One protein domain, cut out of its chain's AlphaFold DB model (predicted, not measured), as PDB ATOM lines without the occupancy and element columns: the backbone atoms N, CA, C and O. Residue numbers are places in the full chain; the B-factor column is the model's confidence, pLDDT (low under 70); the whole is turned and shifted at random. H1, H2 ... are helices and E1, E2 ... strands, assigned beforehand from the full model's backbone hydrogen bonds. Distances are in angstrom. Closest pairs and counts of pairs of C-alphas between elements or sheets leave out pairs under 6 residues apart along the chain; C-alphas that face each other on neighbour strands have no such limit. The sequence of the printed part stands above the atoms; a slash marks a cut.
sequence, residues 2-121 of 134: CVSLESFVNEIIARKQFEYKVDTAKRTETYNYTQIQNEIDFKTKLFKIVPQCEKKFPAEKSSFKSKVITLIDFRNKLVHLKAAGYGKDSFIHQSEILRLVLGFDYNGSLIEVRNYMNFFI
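Overview. This is residues 2 to 121 of the 134 residues of an uncharacterized protein of Epilithonimonas vandammei (UniProt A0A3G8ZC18). A loose cluster of helices, H1, H2, H3, H4 and H6, has a small two-stranded hairpin, E1 and E2, whose residues 23 to 28 stick out, while H5 reaches away as an arm at the other end of the longest axis. The printed part has 120 residues with six named helices and two named strands, in the order H1 E1 E2 H2 H3 H4 H5 H6; the sheet E1 - E2 is antiparallel and the class mostly helix. It is loose, with a radius of gyration of the C-alphas of 17.6 A and spans of 52 by 36 by 23 A.

Along the chain. H1, residues 2 to 15, begins at C-alpha 2 (23.042, 161.506, 253.378) and measures 20.1 A from first to last C-alpha. E1, residues 20 to 23, and E2, residues 28 to 31, precede H2, residues 33 to 39, and H3, residues 42 to 53. H4, residues 63 to 79, measures 24.1 A, H5, residues 88 to 102, 21.5 A, and H6, residues 106 to 120, 21.6 A, to C-alpha 120 (37.290, 169.604, 249.501).

Arrangement. H1, the hub, touches H3 at a shallow tilt of 28 degrees, the closest C-alphas, Glu 6 and Phe 42, being 6.6 A apart. Its residues 10 to 14 alone touch H2, closest at the C-alphas of Ala 14 and Tyr 33, 5.4 A. H4 touches H6 at a steep tilt of 60 degrees, closest at the C-alphas of Phe 64 and Glu 112, 5.2 A. H5 touches no helix. In the hairpin, N 20 and O 31 are 2.8 A apart, within hydrogen-bond range. Every O i to N i+4 pair is within range in H1, H2, H4, H5 and H6; in H3, 5 of 8.

Size, cuts and confidence. The farthest C-alphas, Lys 16 and Gly 87, are 52.9 A apart. The printed part has no cut and no long link; pLDDT is under 70 at residues 59 to 62 and 82 to 91.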
ATOM      1  N   CYS A   2      22.203 162.686 253.660       82.06
ATOM      2  CA  CYS A   2      23.042 161.506 253.378       82.06
ATOM      3  C   CYS A   2      23.194 161.226 251.869       82.06
ATOM      4  O   CYS A   2      24.298 160.983 251.404       82.06
ATOM      5  N   VAL A   3      22.101 161.346 251.104       85.81
ATOM      6  CA  VAL A   3      22.114 161.209 249.632       85.81
ATOM      7  C   VAL A   3      22.980 162.286 248.970       85.81
ATOM      8  O   VAL A   3      23.757 161.988 248.074       85.81
ATOM      9  N   SER A   4      22.888 163.533 249.442       89.06
ATOM     10  CA  SER A   4      23.675 164.661 248.926       89.06
ATOM     11  C   SER A   4      25.176 164.467 249.169       89.06
ATOM     12  O   SER A   4      25.976 164.693 248.267       89.06
ATOM     13  N   LEU A   5      25.562 163.997 250.361       93.00
ATOM     14  CA  LEU A   5      26.958 163.683 250.674       93.00
ATOM     15  C   LEU A   5      27.470 162.489 249.856       93.00
ATOM     16  O   LEU A   5      28.601 162.517 249.383       93.00
ATOM     17  N   GLU A   6      26.650 161.455 249.667       92.62
ATOM     18  CA  GLU A   6      27.003 160.302 248.833       92.62
ATOM     19  C   GLU A   6      27.202 160.693 247.366       92.62
ATOM     20  O   GLU A   6      28.205 160.317 246.761       92.62
ATOM     21  N   SER A   7      26.306 161.517 246.819       93.88
ATOM     22  CA  SER A   7      26.441 162.077 245.471       93.88
ATOM     23  C   SER A   7      27.725 162.897 245.321       93.88
ATOM     24  O   SER A   7      28.471 162.684 244.369       93.88
ATOM     25  N   PHE A   8      28.037 163.756 246.291       95.31
ATOM     26  CA  PHE A   8      29.269 164.545 246.299       95.31
ATOM     27  C   PHE A   8      30.536 163.683 246.345       95.31
ATOM     28  O   PHE A   8      31.497 163.926 245.618       95.31
ATOM     29  N   VAL A   9      30.543 162.636 247.172       94.81
ATOM     30  CA  VAL A   9      31.663 161.689 247.245       94.81
ATOM     31  C   VAL A   9      31.845 160.944 245.924       94.81
ATOM     32  O   VAL A   9      32.971 160.824 245.442       94.81
ATOM     33  N   ASN A  10      30.751 160.486 245.312       95.50
ATOM     34  CA  ASN A  10      30.782 159.850 243.996       95.50
ATOM     35  C   ASN A  10      31.358 160.798 242.930       95.50
ATOM     36  O   ASN A  10      32.155 160.369 242.096       95.50
ATOM     37  N   GLU A  11      31.001 162.082 242.981       94.62
ATOM     38  CA  GLU A  11      31.510 163.099 242.062       94.62
ATOM     39  C   GLU A  11      33.017 163.338 242.232       94.62
ATOM     40  O   GLU A  11      33.741 163.361 241.235       94.62
ATOM     41  N   ILE A  12      33.514 163.453 243.471       94.44
ATOM     42  CA  ILE A  12      34.958 163.573 243.745       94.44
ATOM     43  C   ILE A  12      35.716 162.400 243.119       94.44
ATOM     44  O   ILE A  12      36.701 162.609 242.410       94.44
ATOM     45  N   ILE A  13      35.246 161.175 243.356       94.75
ATOM     46  CA  ILE A  13      35.886 159.953 242.853       94.75
ATOM     47  C   ILE A  13      35.868 159.931 241.316       94.75
ATOM     48  O   ILE A  13      36.892 159.650 240.690       94.75
ATOM     49  N   ALA A  14      34.732 160.277 240.702       93.81
ATOM     50  CA  ALA A  14      34.573 160.299 239.250       93.81
ATOM     51  C   ALA A  14      35.469 161.344 238.572       93.81
ATOM     52  O   ALA A  14      36.127 161.031 237.582       93.81
ATOM     53  N   ARG A  15      35.567 162.561 239.130       93.50
ATOM     54  CA  ARG A  15      36.438 163.631 238.608       93.50
ATOM     55  C   ARG A  15      37.917 163.235 238.592       93.50
ATOM     56  O   ARG A  15      38.670 163.745 237.770       93.50
ATOM     57  N   LYS A  16      38.333 162.340 239.490       92.81
ATOM     58  CA  LYS A  16      39.700 161.803 239.537       92.81
ATOM     59  C   LYS A  16      39.922 160.595 238.641       92.81
ATOM     60  O   LYS A  16      41.063 160.164 238.530       92.81
ATOM     61  N   GLN A  17      38.858 160.040 238.055       92.38
ATOM     62  CA  GLN A  17      38.899 158.758 237.345       92.38
ATOM     63  C   GLN A  17      39.607 157.674 238.178       92.38
ATOM     64  O   GLN A  17      40.379 156.875 237.660       92.38
ATOM     65  N   PHE A  18      39.383 157.688 239.497       93.50
ATOM     66  CA  PHE A  18      40.124 156.846 240.429       93.50
ATOM     67  C   PHE A  18      39.721 155.374 240.297       93.50
ATOM     68  O   PHE A  18      38.535 155.051 240.197       93.50
ATOM     69  N   GLU A  19      40.714 154.489 240.365       94.19
ATOM     70  CA  GLU A  19      40.523 153.044 240.453       94.19
ATOM     71  C   GLU A  19      40.844 152.559 241.865       94.19
ATOM     72  O   GLU A  19      41.917 152.826 242.408       94.19
ATOM     73  N   TYR A  20      39.920 151.809 242.456       95.44
ATOM     74  CA  TYR A  20      40.083 151.242 243.784       95.44
ATOM     75  C   TYR A  20      40.473 149.770 243.688       95.44
ATOM     76  O   TYR A  20      39.762 148.976 243.075       95.44
ATOM     77  N   LYS A  21      41.599 149.398 244.301       93.56
ATOM     78  CA  LYS A  21      42.098 148.019 244.319       93.56
ATOM     79  C   LYS A  21      41.867 147.383 245.682       93.56
ATOM     80  O   LYS A  21      42.192 147.974 246.710       93.56
ATOM     81  N   VAL A  22      41.316 146.175 245.677       91.62
ATOM     82  CA  VAL A  22      41.084 145.364 246.873       91.62
ATOM     83  C   VAL A  22      41.806 144.039 246.705       91.62
ATOM     84  O   VAL A  22      41.445 143.221 245.859       91.62
ATOM     85  N   ASP A  23      42.816 143.817 247.538       90.25
ATOM     86  CA  ASP A  23      43.505 142.535 247.602       90.25
ATOM     87  C   ASP A  23      42.695 141.562 248.461       90.25
ATOM     88  O   ASP A  23      42.499 141.756 249.663       90.25
ATOM     89  N   THR A  24      42.208 140.497 247.833       86.81
ATOM     90  CA  THR A  24      41.625 139.345 248.524       86.81
ATOM     91  C   THR A  24      42.666 138.234 248.617       86.81
ATOM     92  O   THR A  24      43.633 138.207 247.860       86.81
ATOM     93  N   ALA A  25      42.446 137.244 249.485       86.81
ATOM     94  CA  ALA A  25      43.363 136.109 249.640       86.81
ATOM     95  C   ALA A  25      43.617 135.308 248.342       86.81
ATOM     96  O   ALA A  25      44.563 134.528 248.285       86.81
ATOM     97  N   LYS A  26      42.761 135.457 247.318       87.25
ATOM     98  CA  LYS A  26      42.832 134.701 246.056       87.25
ATOM     99  C   LYS A  26      43.138 135.561 244.829       87.25
ATOM    100  O   LYS A  26      43.613 135.021 243.836       87.25
ATOM    101  N   ARG A  27      42.811 136.857 244.857       90.88
ATOM    102  CA  ARG A  27      42.937 137.770 243.707       90.88
ATOM    103  C   ARG A  27      42.910 139.238 244.124       90.88
ATOM    104  O   ARG A  27      42.292 139.574 245.133       90.88
ATOM    105  N   THR A  28      43.473 140.104 243.293       92.44
ATOM    106  CA  THR A  28      43.259 141.554 243.369       92.44
ATOM    107  C   THR A  28      42.064 141.930 242.500       92.44
ATOM    108  O   THR A  28      42.046 141.652 241.301       92.44
ATOM    109  N   GLU A  29      41.055 142.552 243.098       93.00
ATOM    110  CA  GLU A  29      39.905 143.115 242.392       93.00
ATOM    111  C   GLU A  29      40.149 144.606 242.157       93.00
ATOM    112  O   GLU A  29      40.577 145.314 243.067       93.00
ATOM    113  N   THR A  30      39.911 145.083 240.935       94.50
ATOM    114  CA  THR A  30      40.035 146.506 240.583       94.50
ATOM    115  C   THR A  30      38.662 147.037 240.203       94.50
ATOM    116  O   THR A  30      38.011 146.485 239.319       94.50
ATOM    117  N   TYR A  31      38.242 148.101 240.880       95.56
ATOM    118  CA  TYR A  31      36.962 148.768 240.694       95.56
ATOM    119  C   TYR A  31      37.203 150.138 240.062       95.56
ATOM    120  O   TYR A  31      37.886 150.980 240.646       95.56
ATOM    121  N   ASN A  32      36.635 150.384 238.883       95.06
ATOM    122  CA  ASN A  32      36.643 151.713 238.267       95.06
ATOM    123  C   ASN A  32      35.633 152.659 238.944       95.06
ATOM    124  O   ASN A  32      34.815 152.233 239.760       95.06
ATOM    125  N   TYR A  33      35.643 153.944 238.580       92.75
ATOM    126  CA  TYR A  33      34.768 154.946 239.200       92.75
ATOM    127  C   TYR A  33      33.268 154.597 239.127       92.75
ATOM    128  O   TYR A  33      32.552 154.834 240.097       92.75
ATOM    129  N   THR A  34      32.785 153.994 238.036       94.25
ATOM    130  CA  THR A  34      31.379 153.567 237.897       94.25
ATOM    131  C   THR A  34      31.060 152.395 238.823       94.25
ATOM    132  O   THR A  34      30.025 152.390 239.488       94.25
ATOM    133  N   GLN A  35      31.960 151.415 238.913       95.00
ATOM    134  CA  GLN A  35      31.810 150.277 239.823       95.00
ATOM    135  C   GLN A  35      31.869 150.727 241.281       95.00
ATOM    136  O   GLN A  35      31.045 150.304 242.086       95.00
ATOM    137  N   ILE A  36      32.763 151.662 241.618       95.12
ATOM    138  CA  ILE A  36      32.823 152.249 242.957       95.12
ATOM    139  C   ILE A  36      31.468 152.858 243.325       95.12
ATOM    140  O   ILE A  36      30.984 152.618 244.428       95.12
ATOM    141  N   GLN A  37      30.829 153.608 242.421       92.81
ATOM    142  CA  GLN A  37      29.530 154.233 242.687       92.81
ATOM    143  C   GLN A  37      28.424 153.217 242.995       92.81
ATOM    144  O   GLN A  37      27.634 153.469 243.906       92.81
ATOM    145  N   ASN A  38      28.391 152.091 242.287       92.75
ATOM    146  CA  ASN A  38      27.278 151.142 242.348       92.75
ATOM    147  C   ASN A  38      27.492 149.981 243.330       92.75
ATOM    148  O   ASN A  38      26.523 149.475 243.888       92.75
ATOM    149  N   GLU A  39      28.735 149.549 243.534       94.19
ATOM    150  CA  GLU A  39      29.048 148.283 244.213       94.19
ATOM    151  C   GLU A  39      29.661 148.485 245.602       94.19
ATOM    152  O   GLU A  39      29.553 147.611 246.462       94.19
ATOM    153  N   ILE A  40      30.288 149.637 245.852       94.75
ATOM    154  CA  ILE A  40      30.964 149.901 247.123       94.75
ATOM    155  C   ILE A  40      30.033 150.641 248.083       94.75
ATOM    156  O   ILE A  40      29.369 151.615 247.725       94.75
ATOM    157  N   ASP A  41      30.017 150.210 249.344       92.69
ATOM    158  CA  ASP A  41      29.211 150.854 250.372       92.69
ATOM    159  C   ASP A  41      29.700 152.277 250.681       92.69
ATOM    160  O   ASP A  41      30.886 152.620 250.598       92.69
ATOM    161  N   PHE A  42      28.764 153.121 251.100       92.31
ATOM    162  CA  PHE A  42      29.041 154.529 251.325       92.31
ATOM    163  C   PHE A  42      30.088 154.791 252.425       92.31
ATOM    164  O   PHE A  42      30.901 155.707 252.281       92.31
ATOM    165  N   LYS A  43      30.151 153.975 253.491       92.12
ATOM    166  CA  LYS A  43      31.167 154.150 254.547       92.12
ATOM    167  C   LYS A  43      32.566 153.867 253.996       92.12
ATOM    168  O   LYS A  43      33.497 154.618 254.294       92.12
ATOM    169  N   THR A  44      32.721 152.832 253.172       93.62
ATOM    170  CA  THR A  44      33.990 152.519 252.501       93.62
ATOM    171  C   THR A  44      34.409 153.637 251.554       93.62
ATOM    172  O   THR A  44      35.560 154.079 251.621       93.62
ATOM    173  N   LYS A  45      33.483 154.169 250.744       94.12
ATOM    174  CA  LYS A  45      33.767 155.331 249.888       94.12
ATOM    175  C   LYS A  45      34.328 156.496 250.708       94.12
ATOM    176  O   LYS A  45      35.403 157.005 250.406       94.12
ATOM    177  N   LEU A  46      33.638 156.862 251.786       92.19
ATOM    178  CA  LEU A  46      33.939 158.050 252.584       92.19
ATOM    179  C   LEU A  46      35.248 157.937 253.384       92.19
ATOM    180  O   LEU A  46      36.036 158.877 253.422       92.19
ATOM    181  N   PHE A  47      35.493 156.791 254.027       91.38
ATOM    182  CA  PHE A  47      36.604 156.645 254.977       91.38
ATOM    183  C   PHE A  47      37.831 155.920 254.424       91.38
ATOM    184  O   PHE A  47      38.889 155.988 255.052       91.38
ATOM    185  N   LYS A  48      37.714 155.218 253.291       92.56
ATOM    186  CA  LYS A  48      38.834 154.492 252.676       92.56
ATOM    187  C   LYS A  48      39.184 155.013 251.289       92.56
ATOM    188  O   LYS A  48      40.359 155.265 251.057       92.56
ATOM    189  N   ILE A  49      38.201 155.187 250.404       94.56
ATOM    190  CA  ILE A  49      38.458 155.560 249.002       94.56
ATOM    191  C   ILE A  49      38.801 157.044 248.876       94.56
ATOM    192  O   ILE A  49      39.844 157.371 248.320       94.56
ATOM    193  N   VAL A  50      37.980 157.944 249.432       94.31
ATOM    194  CA  VAL A  50      38.226 159.395 249.329       94.31
ATOM    195  C   VAL A  50      39.620 159.797 249.837       94.31
ATOM    196  O   VAL A  50      40.309 160.523 249.125       94.31
ATOM    197  N   PRO A  51      40.109 159.297 250.992       93.06
ATOM    198  CA  PRO A  51      41.470 159.590 251.449       93.06
ATOM    199  C   PRO A  51      42.602 159.055 250.560       93.06
ATOM    200  O   PRO A  51      43.746 159.446 250.771       93.06
ATOM    201  N   GLN A  52      42.317 158.121 249.644       93.56
ATOM    202  CA  GLN A  52      43.287 157.591 248.680       93.56
ATOM    203  C   GLN A  52      43.235 158.337 247.343       93.56
ATOM    204  O   GLN A  52      44.265 158.471 246.688       93.56
ATOM    205  N   CYS A  53      42.057 158.816 246.930       92.31
ATOM    206  CA  CYS A  53      41.886 159.516 245.655       92.31
ATOM    207  C   CYS A  53      42.110 161.036 245.747       92.31
ATOM    208  O   CYS A  53      42.270 161.702 244.724       92.31
ATOM    209  N   GLU A  54      42.064 161.603 246.952       90.81
ATOM    210  CA  GLU A  54      42.115 163.043 247.216       90.81
ATOM    211  C   GLU A  54      42.706 163.309 248.618       90.81
ATOM    212  O   GLU A  54      43.108 162.390 249.335       90.81
ATOM    213  N   LYS A  55      42.770 164.574 249.042       89.25
ATOM    214  CA  LYS A  55      43.213 164.962 250.390       89.25
ATOM    215  C   LYS A  55      42.409 164.301 251.520       89.25
ATOM    216  O   LYS A  55      41.180 164.326 251.565       89.25
ATOM    217  N   LYS A  56      43.126 163.781 252.518       88.31
ATOM    218  CA  LYS A  56      42.544 163.202 253.735       88.31
ATOM    219  C   LYS A  56      41.908 164.289 254.607       88.31
ATOM    220  O   LYS A  56      42.577 165.247 254.988       88.31
ATOM    221  N   PHE A  57      40.640 164.104 254.981       86.81
ATOM    222  CA  PHE A  57      39.978 164.985 255.945       86.81
ATOM    223  C   PHE A  57      40.652 164.867 257.335       86.81
ATOM    224  O   PHE A  57      40.845 163.738 257.808       86.81
ATOM    225  N   PRO A  58      41.039 165.976 257.996       83.50
ATOM    226  CA  PRO A  58      41.806 165.930 259.243       83.50
ATOM    227  C   PRO A  58      41.064 165.227 260.388       83.50
ATOM    228  O   PRO A  58      39.918 165.552 260.695       83.50
ATOM    229  N   ALA A  59      41.743 164.296 261.068       69.94
ATOM    230  CA  ALA A  59      41.180 163.556 262.204       69.94
ATOM    231  C   ALA A  59      40.965 164.437 263.451       69.94
ATOM    232  O   ALA A  59      40.068 164.183 264.249       69.94
ATOM    233  N   GLU A  60      41.749 165.502 263.600       61.75
ATOM    234  CA  GLU A  60      41.698 166.416 264.751       61.75
ATOM    235  C   GLU A  60      40.442 167.305 264.752       61.75
ATOM    236  O   GLU A  60      40.077 167.874 265.772       61.75
ATOM    237  N   LYS A  61      39.723 167.364 263.622       63.31
ATOM    238  CA  LYS A  61      38.428 168.046 263.484       63.31
ATOM    239  C   LYS A  61      37.218 167.120 263.724       63.31
ATOM    240  O   LYS A  61      36.093 167.509 263.445       63.31
ATOM    241  N   SER A  62      37.421 165.855 264.123       60.53
ATOM    242  CA  SER A  62      36.510 164.762 263.728       60.53
ATOM    243  C   SER A  62      35.379 164.361 264.692       60.53
ATOM    244  O   SER A  62      35.093 163.171 264.851       60.53
ATOM    245  N   SER A  63      34.582 165.321 265.172       79.06
ATOM    246  CA  SER A  63      33.141 165.030 265.353       79.06
ATOM    247  C   SER A  63      32.529 164.527 264.042       79.06
ATOM    248  O   SER A  63      31.639 163.683 264.065       79.06
ATOM    249  N   PHE A  64      33.066 164.949 262.893       85.56
ATOM    250  CA  PHE A  64      32.659 164.493 261.567       85.56
ATOM    251  C   PHE A  64      32.475 162.974 261.447       85.56
ATOM    252  O   PHE A  64      31.418 162.515 261.018       85.56
ATOM    253  N   LYS A  65      33.481 162.166 261.823       87.31
ATOM    254  CA  LYS A  65      33.415 160.710 261.613       87.31
ATOM    255  C   LYS A  65      32.276 160.092 262.416       87.31
ATOM    256  O   LYS A  65      31.514 159.304 261.861       87.31
ATOM    257  N   SER A  66      32.155 160.438 263.699       88.69
ATOM    258  CA  SER A  66      31.078 159.920 264.545       88.69
ATOM    259  C   SER A  66      29.716 160.416 264.060       88.69
ATOM    260  O   SER A  66      28.831 159.593 263.845       88.69
ATOM    261  N   LYS A  67      29.571 161.714 263.771       89.12
ATOM    262  CA  LYS A  67      28.321 162.329 263.296       89.12
ATOM    263  C   LYS A  67      27.857 161.767 261.953       89.12
ATOM    264  O   LYS A  67      26.687 161.426 261.815       89.12
ATOM    265  N   VAL A  68      28.755 161.582 260.982       87.75
ATOM    266  CA  VAL A  68      28.398 160.988 259.683       87.75
ATOM    267  C   VAL A  68      28.068 159.507 259.806       87.75
ATOM    268  O   VAL A  68      27.130 159.051 259.159       87.75
ATOM    269  N   ILE A  69      28.759 158.749 260.665       89.62
ATOM    270  CA  ILE A  69      28.355 157.364 260.950       89.62
ATOM    271  C   ILE A  69      26.939 157.344 261.537       89.62
ATOM    272  O   ILE A  69      26.098 156.601 261.032       89.62
ATOM    273  N   THR A  70      26.647 158.198 262.524       90.12
ATOM    274  CA  THR A  70      25.302 158.316 263.104       90.12
ATOM    275  C   THR A  70      24.268 158.715 262.049       90.12
ATOM    276  O   THR A  70      23.189 158.133 262.029       90.12
ATOM    277  N   LEU A  71      24.586 159.639 261.137       91.12
ATOM    278  CA  LEU A  71      23.714 160.040 260.029       91.12
ATOM    279  C   LEU A  71      23.423 158.884 259.059       91.12
ATOM    280  O   LEU A  71      22.273 158.696 258.659       91.12
ATOM    281  N   ILE A  72      24.444 158.110 258.681       90.00
ATOM    282  CA  ILE A  72      24.296 156.944 257.795       90.00
ATOM    283  C   ILE A  72      23.426 155.885 258.473       90.00
ATOM    284  O   ILE A  72      22.495 155.359 257.861       90.00
ATOM    285  N   ASP A  73      23.694 155.595 259.744       89.44
ATOM    286  CA  ASP A  73      22.944 154.598 260.505       89.44
ATOM    287  C   ASP A  73      21.495 155.045 260.733       89.44
ATOM    288  O   ASP A  73      20.573 154.242 260.592       89.44
ATOM    289  N   PHE A  74      21.276 156.332 261.013       90.62
ATOM    290  CA  PHE A  74      19.951 156.938 261.108       90.62
ATOM    291  C   PHE A  74      19.169 156.783 259.798       90.62
ATOM    292  O   PHE A  74      18.059 156.252 259.801       90.62
ATOM    293  N   ARG A  75      19.774 157.143 258.660       88.31
ATOM    294  CA  ARG A  75      19.171 156.955 257.332       88.31
ATOM    295  C   ARG A  75      18.837 155.490 257.070       88.31
ATOM    296  O   ARG A  75      17.743 155.203 256.600       88.31
ATOM    297  N   ASN A  76      19.739 154.562 257.382       86.06
ATOM    298  CA  ASN A  76      19.496 153.135 257.168       86.06
ATOM    299  C   ASN A  76      18.336 152.614 258.026       86.06
ATOM    300  O   ASN A  76      17.511 151.851 257.529       86.06
ATOM    301  N   LYS A  77      18.217 153.072 259.277       85.31
ATOM    302  CA  LYS A  77      17.062 152.755 260.130       85.31
ATOM    303  C   LYS A  77      15.753 153.279 259.536       85.31
ATOM    304  O   LYS A  77      14.769 152.551 259.547       85.31
ATOM    305  N   LEU A  78      15.750 154.491 258.974       84.06
ATOM    306  CA  LEU A  78      14.556 155.087 258.363       84.06
ATOM    307  C   LEU A  78      14.154 154.463 257.016       84.06
ATOM    308  O   LEU A  78      12.971 154.373 256.710       84.06
ATOM    309  N   VAL A  79      15.114 154.027 256.201       77.62
ATOM    310  CA  VAL A  79      14.824 153.407 254.893       77.62
ATOM    311  C   VAL A  79      14.249 151.995 255.050       77.62
ATOM    312  O   VAL A  79      13.490 151.537 254.201       77.62
ATOM    313  N   HIS A  80      14.576 151.304 256.143       73.44
ATOM    314  CA  HIS A  80      14.122 149.939 256.414       73.44
ATOM    315  C   HIS A  80      12.972 149.860 257.424       73.44
ATOM    316  O   HIS A  80      12.765 148.804 258.028       73.44
ATOM    317  N   LEU A  81      12.217 150.947 257.609       74.69
ATOM    318  CA  LEU A  81      11.023 150.925 258.450       74.69
ATOM    319  C   LEU A  81      10.005 149.943 257.866       74.69
ATOM    320  O   LEU A  81       9.532 150.102 256.742       74.69
ATOM    321  N   LYS A  82       9.685 148.903 258.636       69.62
ATOM    322  CA  LYS A  82       8.660 147.916 258.297       69.62
ATOM    323  C   LYS A  82       7.442 148.164 259.170       69.62
ATOM    324  O   LYS A  82       7.573 148.520 260.335       69.62
ATOM    325  N   ALA A  83       6.250 147.936 258.629       68.44
ATOM    326  CA  ALA A  83       5.053 147.927 259.455       68.44
ATOM    327  C   ALA A  83       5.150 146.775 260.470       68.44
ATOM    328  O   ALA A  83       5.261 145.609 260.085       68.44
ATOM    329  N   ALA A  84       5.092 147.096 261.761       65.69
ATOM    330  CA  ALA A  84       5.028 146.113 262.836       65.69
ATOM    331  C   ALA A  84       3.581 145.611 263.007       65.69
ATOM    332  O   ALA A  84       2.961 145.833 264.038       65.69
ATOM    333  N   GLY A  85       3.016 144.991 261.963       65.56
ATOM    334  CA  GLY A  85       1.699 144.340 262.005       65.56
ATOM    335  C   GLY A  85       0.550 145.179 262.599       65.56
ATOM    336  O   GLY A  85       0.561 146.411 262.561       65.56
ATOM    337  N   TYR A  86      -0.458 144.488 263.141       59.69
ATOM    338  CA  TYR A  86      -1.611 145.077 263.833       59.69
ATOM    339  C   TYR A  86      -1.519 144.812 265.345       59.69
ATOM    340  O   TYR A  86      -1.078 143.742 265.755       59.69
ATOM    341  N   GLY A  87      -1.984 145.753 266.176       60.69
ATOM    342  CA  GLY A  87      -2.052 145.596 267.637       60.69
ATOM    343  C   GLY A  87      -1.063 146.472 268.418       60.69
ATOM    344  O   GLY A  87      -0.465 147.397 267.872       60.69
ATOM    345  N   LYS A  88      -0.915 146.209 269.726       61.41
ATOM    346  CA  LYS A  88      -0.120 147.027 270.671       61.41
ATOM    347  C   LYS A  88       1.347 147.202 270.256       61.41
ATOM    348  O   LYS A  88       1.904 148.281 270.449       61.41
ATOM    349  N   ASP A  89       1.931 146.183 269.635       63.50
ATOM    350  CA  ASP A  89       3.330 146.189 269.193       63.50
ATOM    351  C   ASP A  89       3.582 147.182 268.041       63.50
ATOM    352  O   ASP A  89       4.675 147.735 267.919       63.50
ATOM    353  N   SER A  90       2.540 147.504 267.262       66.69
ATOM    354  CA  SER A  90       2.582 148.519 266.201       66.69
ATOM    355  C   SER A  90       2.822 149.925 266.764       66.69
ATOM    356  O   SER A  90       3.661 150.676 266.264       66.69
ATOM    357  N   PHE A  91       2.154 150.267 267.872       66.00
ATOM    358  CA  PHE A  91       2.302 151.569 268.531       66.00
ATOM    359  C   PHE A  91       3.663 151.732 269.214       66.00
ATOM    360  O   PHE A  91       4.245 152.818 269.178       66.00
ATOM    361  N   ILE A  92       4.197 150.657 269.806       70.56
ATOM    362  CA  ILE A  92       5.537 150.660 270.410       70.56
ATOM    363  C   ILE A  92       6.580 150.943 269.327       70.56
ATOM    364  O   ILE A  92       7.368 151.878 269.476       70.56
ATOM    365  N   HIS A  93       6.510 150.234 268.198       75.12
ATOM    366  CA  HIS A  93       7.422 150.440 267.076       75.12
ATOM    367  C   HIS A  93       7.370 151.876 266.530       75.12
ATOM    368  O   HIS A  93       8.407 152.510 266.333       75.12
ATOM    369  N   GLN A  94       6.170 152.439 266.353       76.88
ATOM    370  CA  GLN A  94       6.009 153.834 265.927       76.88
ATOM    371  C   GLN A  94       6.610 154.826 266.931       76.88
ATOM    372  O   GLN A  94       7.277 155.783 266.533       76.88
ATOM    373  N   SER A  95       6.426 154.591 268.233       82.75
ATOM    374  CA  SER A  95       6.977 155.460 269.277       82.75
ATOM    375  C   SER A  95       8.511 155.468 269.296       82.75
ATOM    376  O   SER A  95       9.119 156.514 269.526       82.75
ATOM    377  N   GLU A  96       9.153 154.336 269.003       83.94
ATOM    378  CA  GLU A  96      10.613 154.230 268.915       83.94
ATOM    379  C   GLU A  96      11.168 154.974 267.701       83.94
ATOM    380  O   GLU A  96      12.178 155.671 267.816       83.94
ATOM    381  N   ILE A  97      10.481 154.890 266.558       84.25
ATOM    382  CA  ILE A  97      10.830 155.658 265.356       84.25
ATOM    383  C   ILE A  97      10.727 157.152 265.649       84.25
ATOM    384  O   ILE A  97      11.657 157.896 265.350       84.25
ATOM    385  N   LEU A  98       9.636 157.597 266.279       86.50
ATOM    386  CA  LEU A  98       9.461 158.999 266.653       86.50
ATOM    387  C   LEU A  98      10.563 159.472 267.605       86.50
ATOM    388  O   LEU A  98      11.141 160.530 267.380       86.50
ATOM    389  N   ARG A  99      10.919 158.679 268.623       88.19
ATOM    390  CA  ARG A  99      12.043 158.995 269.523       88.19
ATOM    391  C   ARG A  99      13.365 159.109 268.771       88.19
ATOM    392  O   ARG A  99      14.130 160.030 269.036       88.19
ATOM    393  N   LEU A 100      13.625 158.202 267.830       88.81
ATOM    394  CA  LEU A 100      14.826 158.236 267.000       88.81
ATOM    395  C   LEU A 100      14.869 159.502 266.133       88.81
ATOM    396  O   LEU A 100      15.903 160.157 266.074       88.81
ATOM    397  N   VAL A 101      13.759 159.840 265.469       90.69
ATOM    398  CA  VAL A 101      13.650 161.003 264.575       90.69
ATOM    399  C   VAL A 101      13.770 162.308 265.348       90.69
ATOM    400  O   VAL A 101      14.508 163.182 264.911       90.69
ATOM    401  N   LEU A 102      13.081 162.442 266.482       91.06
ATOM    402  CA  LEU A 102      13.077 163.664 267.289       91.06
ATOM    403  C   LEU A 102      14.374 163.852 268.086       91.06
ATOM    404  O   LEU A 102      14.777 164.982 268.336       91.06
ATOM    405  N   GLY A 103      15.030 162.760 268.483       91.06
ATOM    406  CA  GLY A 103      16.293 162.798 269.223       91.06
ATOM    407  C   GLY A 103      17.541 162.918 268.344       91.06
ATOM    408  O   GLY A 103      18.650 162.987 268.874       91.06
ATOM    409  N   PHE A 104      17.398 162.897 267.017       93.31
ATOM    410  CA  PHE A 104      18.537 162.981 266.110       93.31
ATOM    411  C   PHE A 104      19.058 164.423 266.001       93.31
ATOM    412  O   PHE A 104      18.308 165.360 265.741       93.31
ATOM    413  N   ASP A 105      20.371 164.598 266.152       92.31
ATOM    414  CA  ASP A 105      21.036 165.897 266.003       92.31
ATOM    415  C   ASP A 105      21.249 166.247 264.519       92.31
ATOM    416  O   ASP A 105      22.321 166.021 263.940       92.31
ATOM    417  N   TYR A 106      20.200 166.782 263.887       90.06
ATOM    418  CA  TYR A 106      20.240 167.213 262.488       90.06
ATOM    419  C   TYR A 106      21.212 168.363 262.267       90.06
ATOM    420  O   TYR A 106      21.996 168.309 261.322       90.06
ATOM    421  N   ASN A 107      21.179 169.379 263.130       90.50
ATOM    422  CA  ASN A 107      21.957 170.602 262.945       90.50
ATOM    423  C   ASN A 107      23.454 170.325 263.056       90.50
ATOM    424  O   ASN A 107      24.212 170.698 262.160       90.50
ATOM    425  N   GLY A 108      23.881 169.592 264.088       89.88
ATOM    426  CA  GLY A 108      25.273 169.173 264.212       89.88
ATOM    427  C   GLY A 108      25.711 168.318 263.024       89.88
ATOM    428  O   GLY A 108      26.784 168.537 262.471       89.88
ATOM    429  N   SER A 109      24.860 167.401 262.556       91.00
ATOM    430  CA  SER A 109      25.169 166.594 261.366       91.00
ATOM    431  C   SER A 109      25.303 167.445 260.096       91.00
ATOM    432  O   SER A 109      26.230 167.225 259.320       91.00
ATOM    433  N   LEU A 110      24.426 168.434 259.886       89.56
ATOM    434  CA  LEU A 110      24.482 169.357 258.745       89.56
ATOM    435  C   LEU A 110      25.777 170.167 258.735       89.56
ATOM    436  O   LEU A 110      26.433 170.248 257.697       89.56
ATOM    437  N   ILE A 111      26.160 170.725 259.885       90.12
ATOM    438  CA  ILE A 111      27.380 171.526 260.031       90.12
ATOM    439  C   ILE A 111      28.610 170.688 259.678       90.12
ATOM    440  O   ILE A 111      29.472 171.139 258.927       90.12
ATOM    441  N   GLU A 112      28.680 169.447 260.160       90.75
ATOM    442  CA  GLU A 112      29.795 168.547 259.857       90.75
ATOM    443  C   GLU A 112      29.860 168.171 258.371       90.75
ATOM    444  O   GLU A 112      30.936 168.185 257.772       90.75
ATOM    445  N   VAL A 113      28.714 167.884 257.748       91.38
ATOM    446  CA  VAL A 113      28.637 167.616 256.304       91.38
ATOM    447  C   VAL A 113      29.095 168.831 255.499       91.38
ATOM    448  O   VAL A 113      29.926 168.685 254.603       91.38
ATOM    449  N   ARG A 114      28.628 170.032 255.854       91.06
ATOM    450  CA  ARG A 114      29.061 171.296 255.245       91.06
ATOM    451  C   ARG A 114      30.571 171.483 255.366       91.06
ATOM    452  O   ARG A 114      31.240 171.711 254.364       91.06
ATOM    453  N   ASN A 115      31.119 171.341 256.574       91.06
ATOM    454  CA  ASN A 115      32.551 171.499 256.837       91.06
ATOM    455  C   ASN A 115      33.392 170.503 256.029       91.06
ATOM    456  O   ASN A 115      34.459 170.855 255.523       91.06
ATOM    457  N   TYR A 116      32.907 169.271 255.882       92.00
ATOM    458  CA  TYR A 116      33.543 168.266 255.044       92.00
ATOM    459  C   TYR A 116      33.531 168.652 253.570       92.00
ATOM    460  O   TYR A 116      34.581 168.649 252.937       92.00
ATOM    461  N   MET A 117      32.381 169.036 253.020       93.00
ATOM    462  CA  MET A 117      32.281 169.414 251.607       93.00
ATOM    463  C   MET A 117      33.129 170.656 251.301       93.00
ATOM    464  O   MET A 117      33.913 170.641 250.349       93.00
ATOM    465  N   ASN A 118      33.082 171.662 252.182       93.00
ATOM    466  CA  ASN A 118      33.878 172.886 252.076       93.00
ATOM    467  C   ASN A 118      35.385 172.651 252.241       93.00
ATOM    468  O   ASN A 118      36.200 173.410 251.714       93.00
ATOM    469  N   PHE A 119      35.787 171.591 252.950       93.12
ATOM    470  CA  PHE A 119      37.191 171.199 253.004       93.12
ATOM    471  C   PHE A 119      37.698 170.772 251.629       93.12
ATOM    472  O   PHE A 119      38.828 171.117 251.287       93.12
ATOM    473  N   PHE A 120      36.900 170.043 250.843       92.62
ATOM    474  CA  PHE A 120      37.290 169.604 249.501       92.62
ATOM    475  C   PHE A 120      37.212 170.732 248.485       92.62
ATOM    476  O   PHE A 120      38.215 170.996 247.816       92.62
ATOM    477  N   ILE A 121      36.076 171.420 248.429       92.69
ATOM    478  CA  ILE A 121      35.817 172.531 247.517       92.69
ATOM    479  C   ILE A 121      35.542 173.766 248.366       92.69
ATOM    480  O   ILE A 121      34.542 173.815 249.071       92.69
TER     481      ILE A 121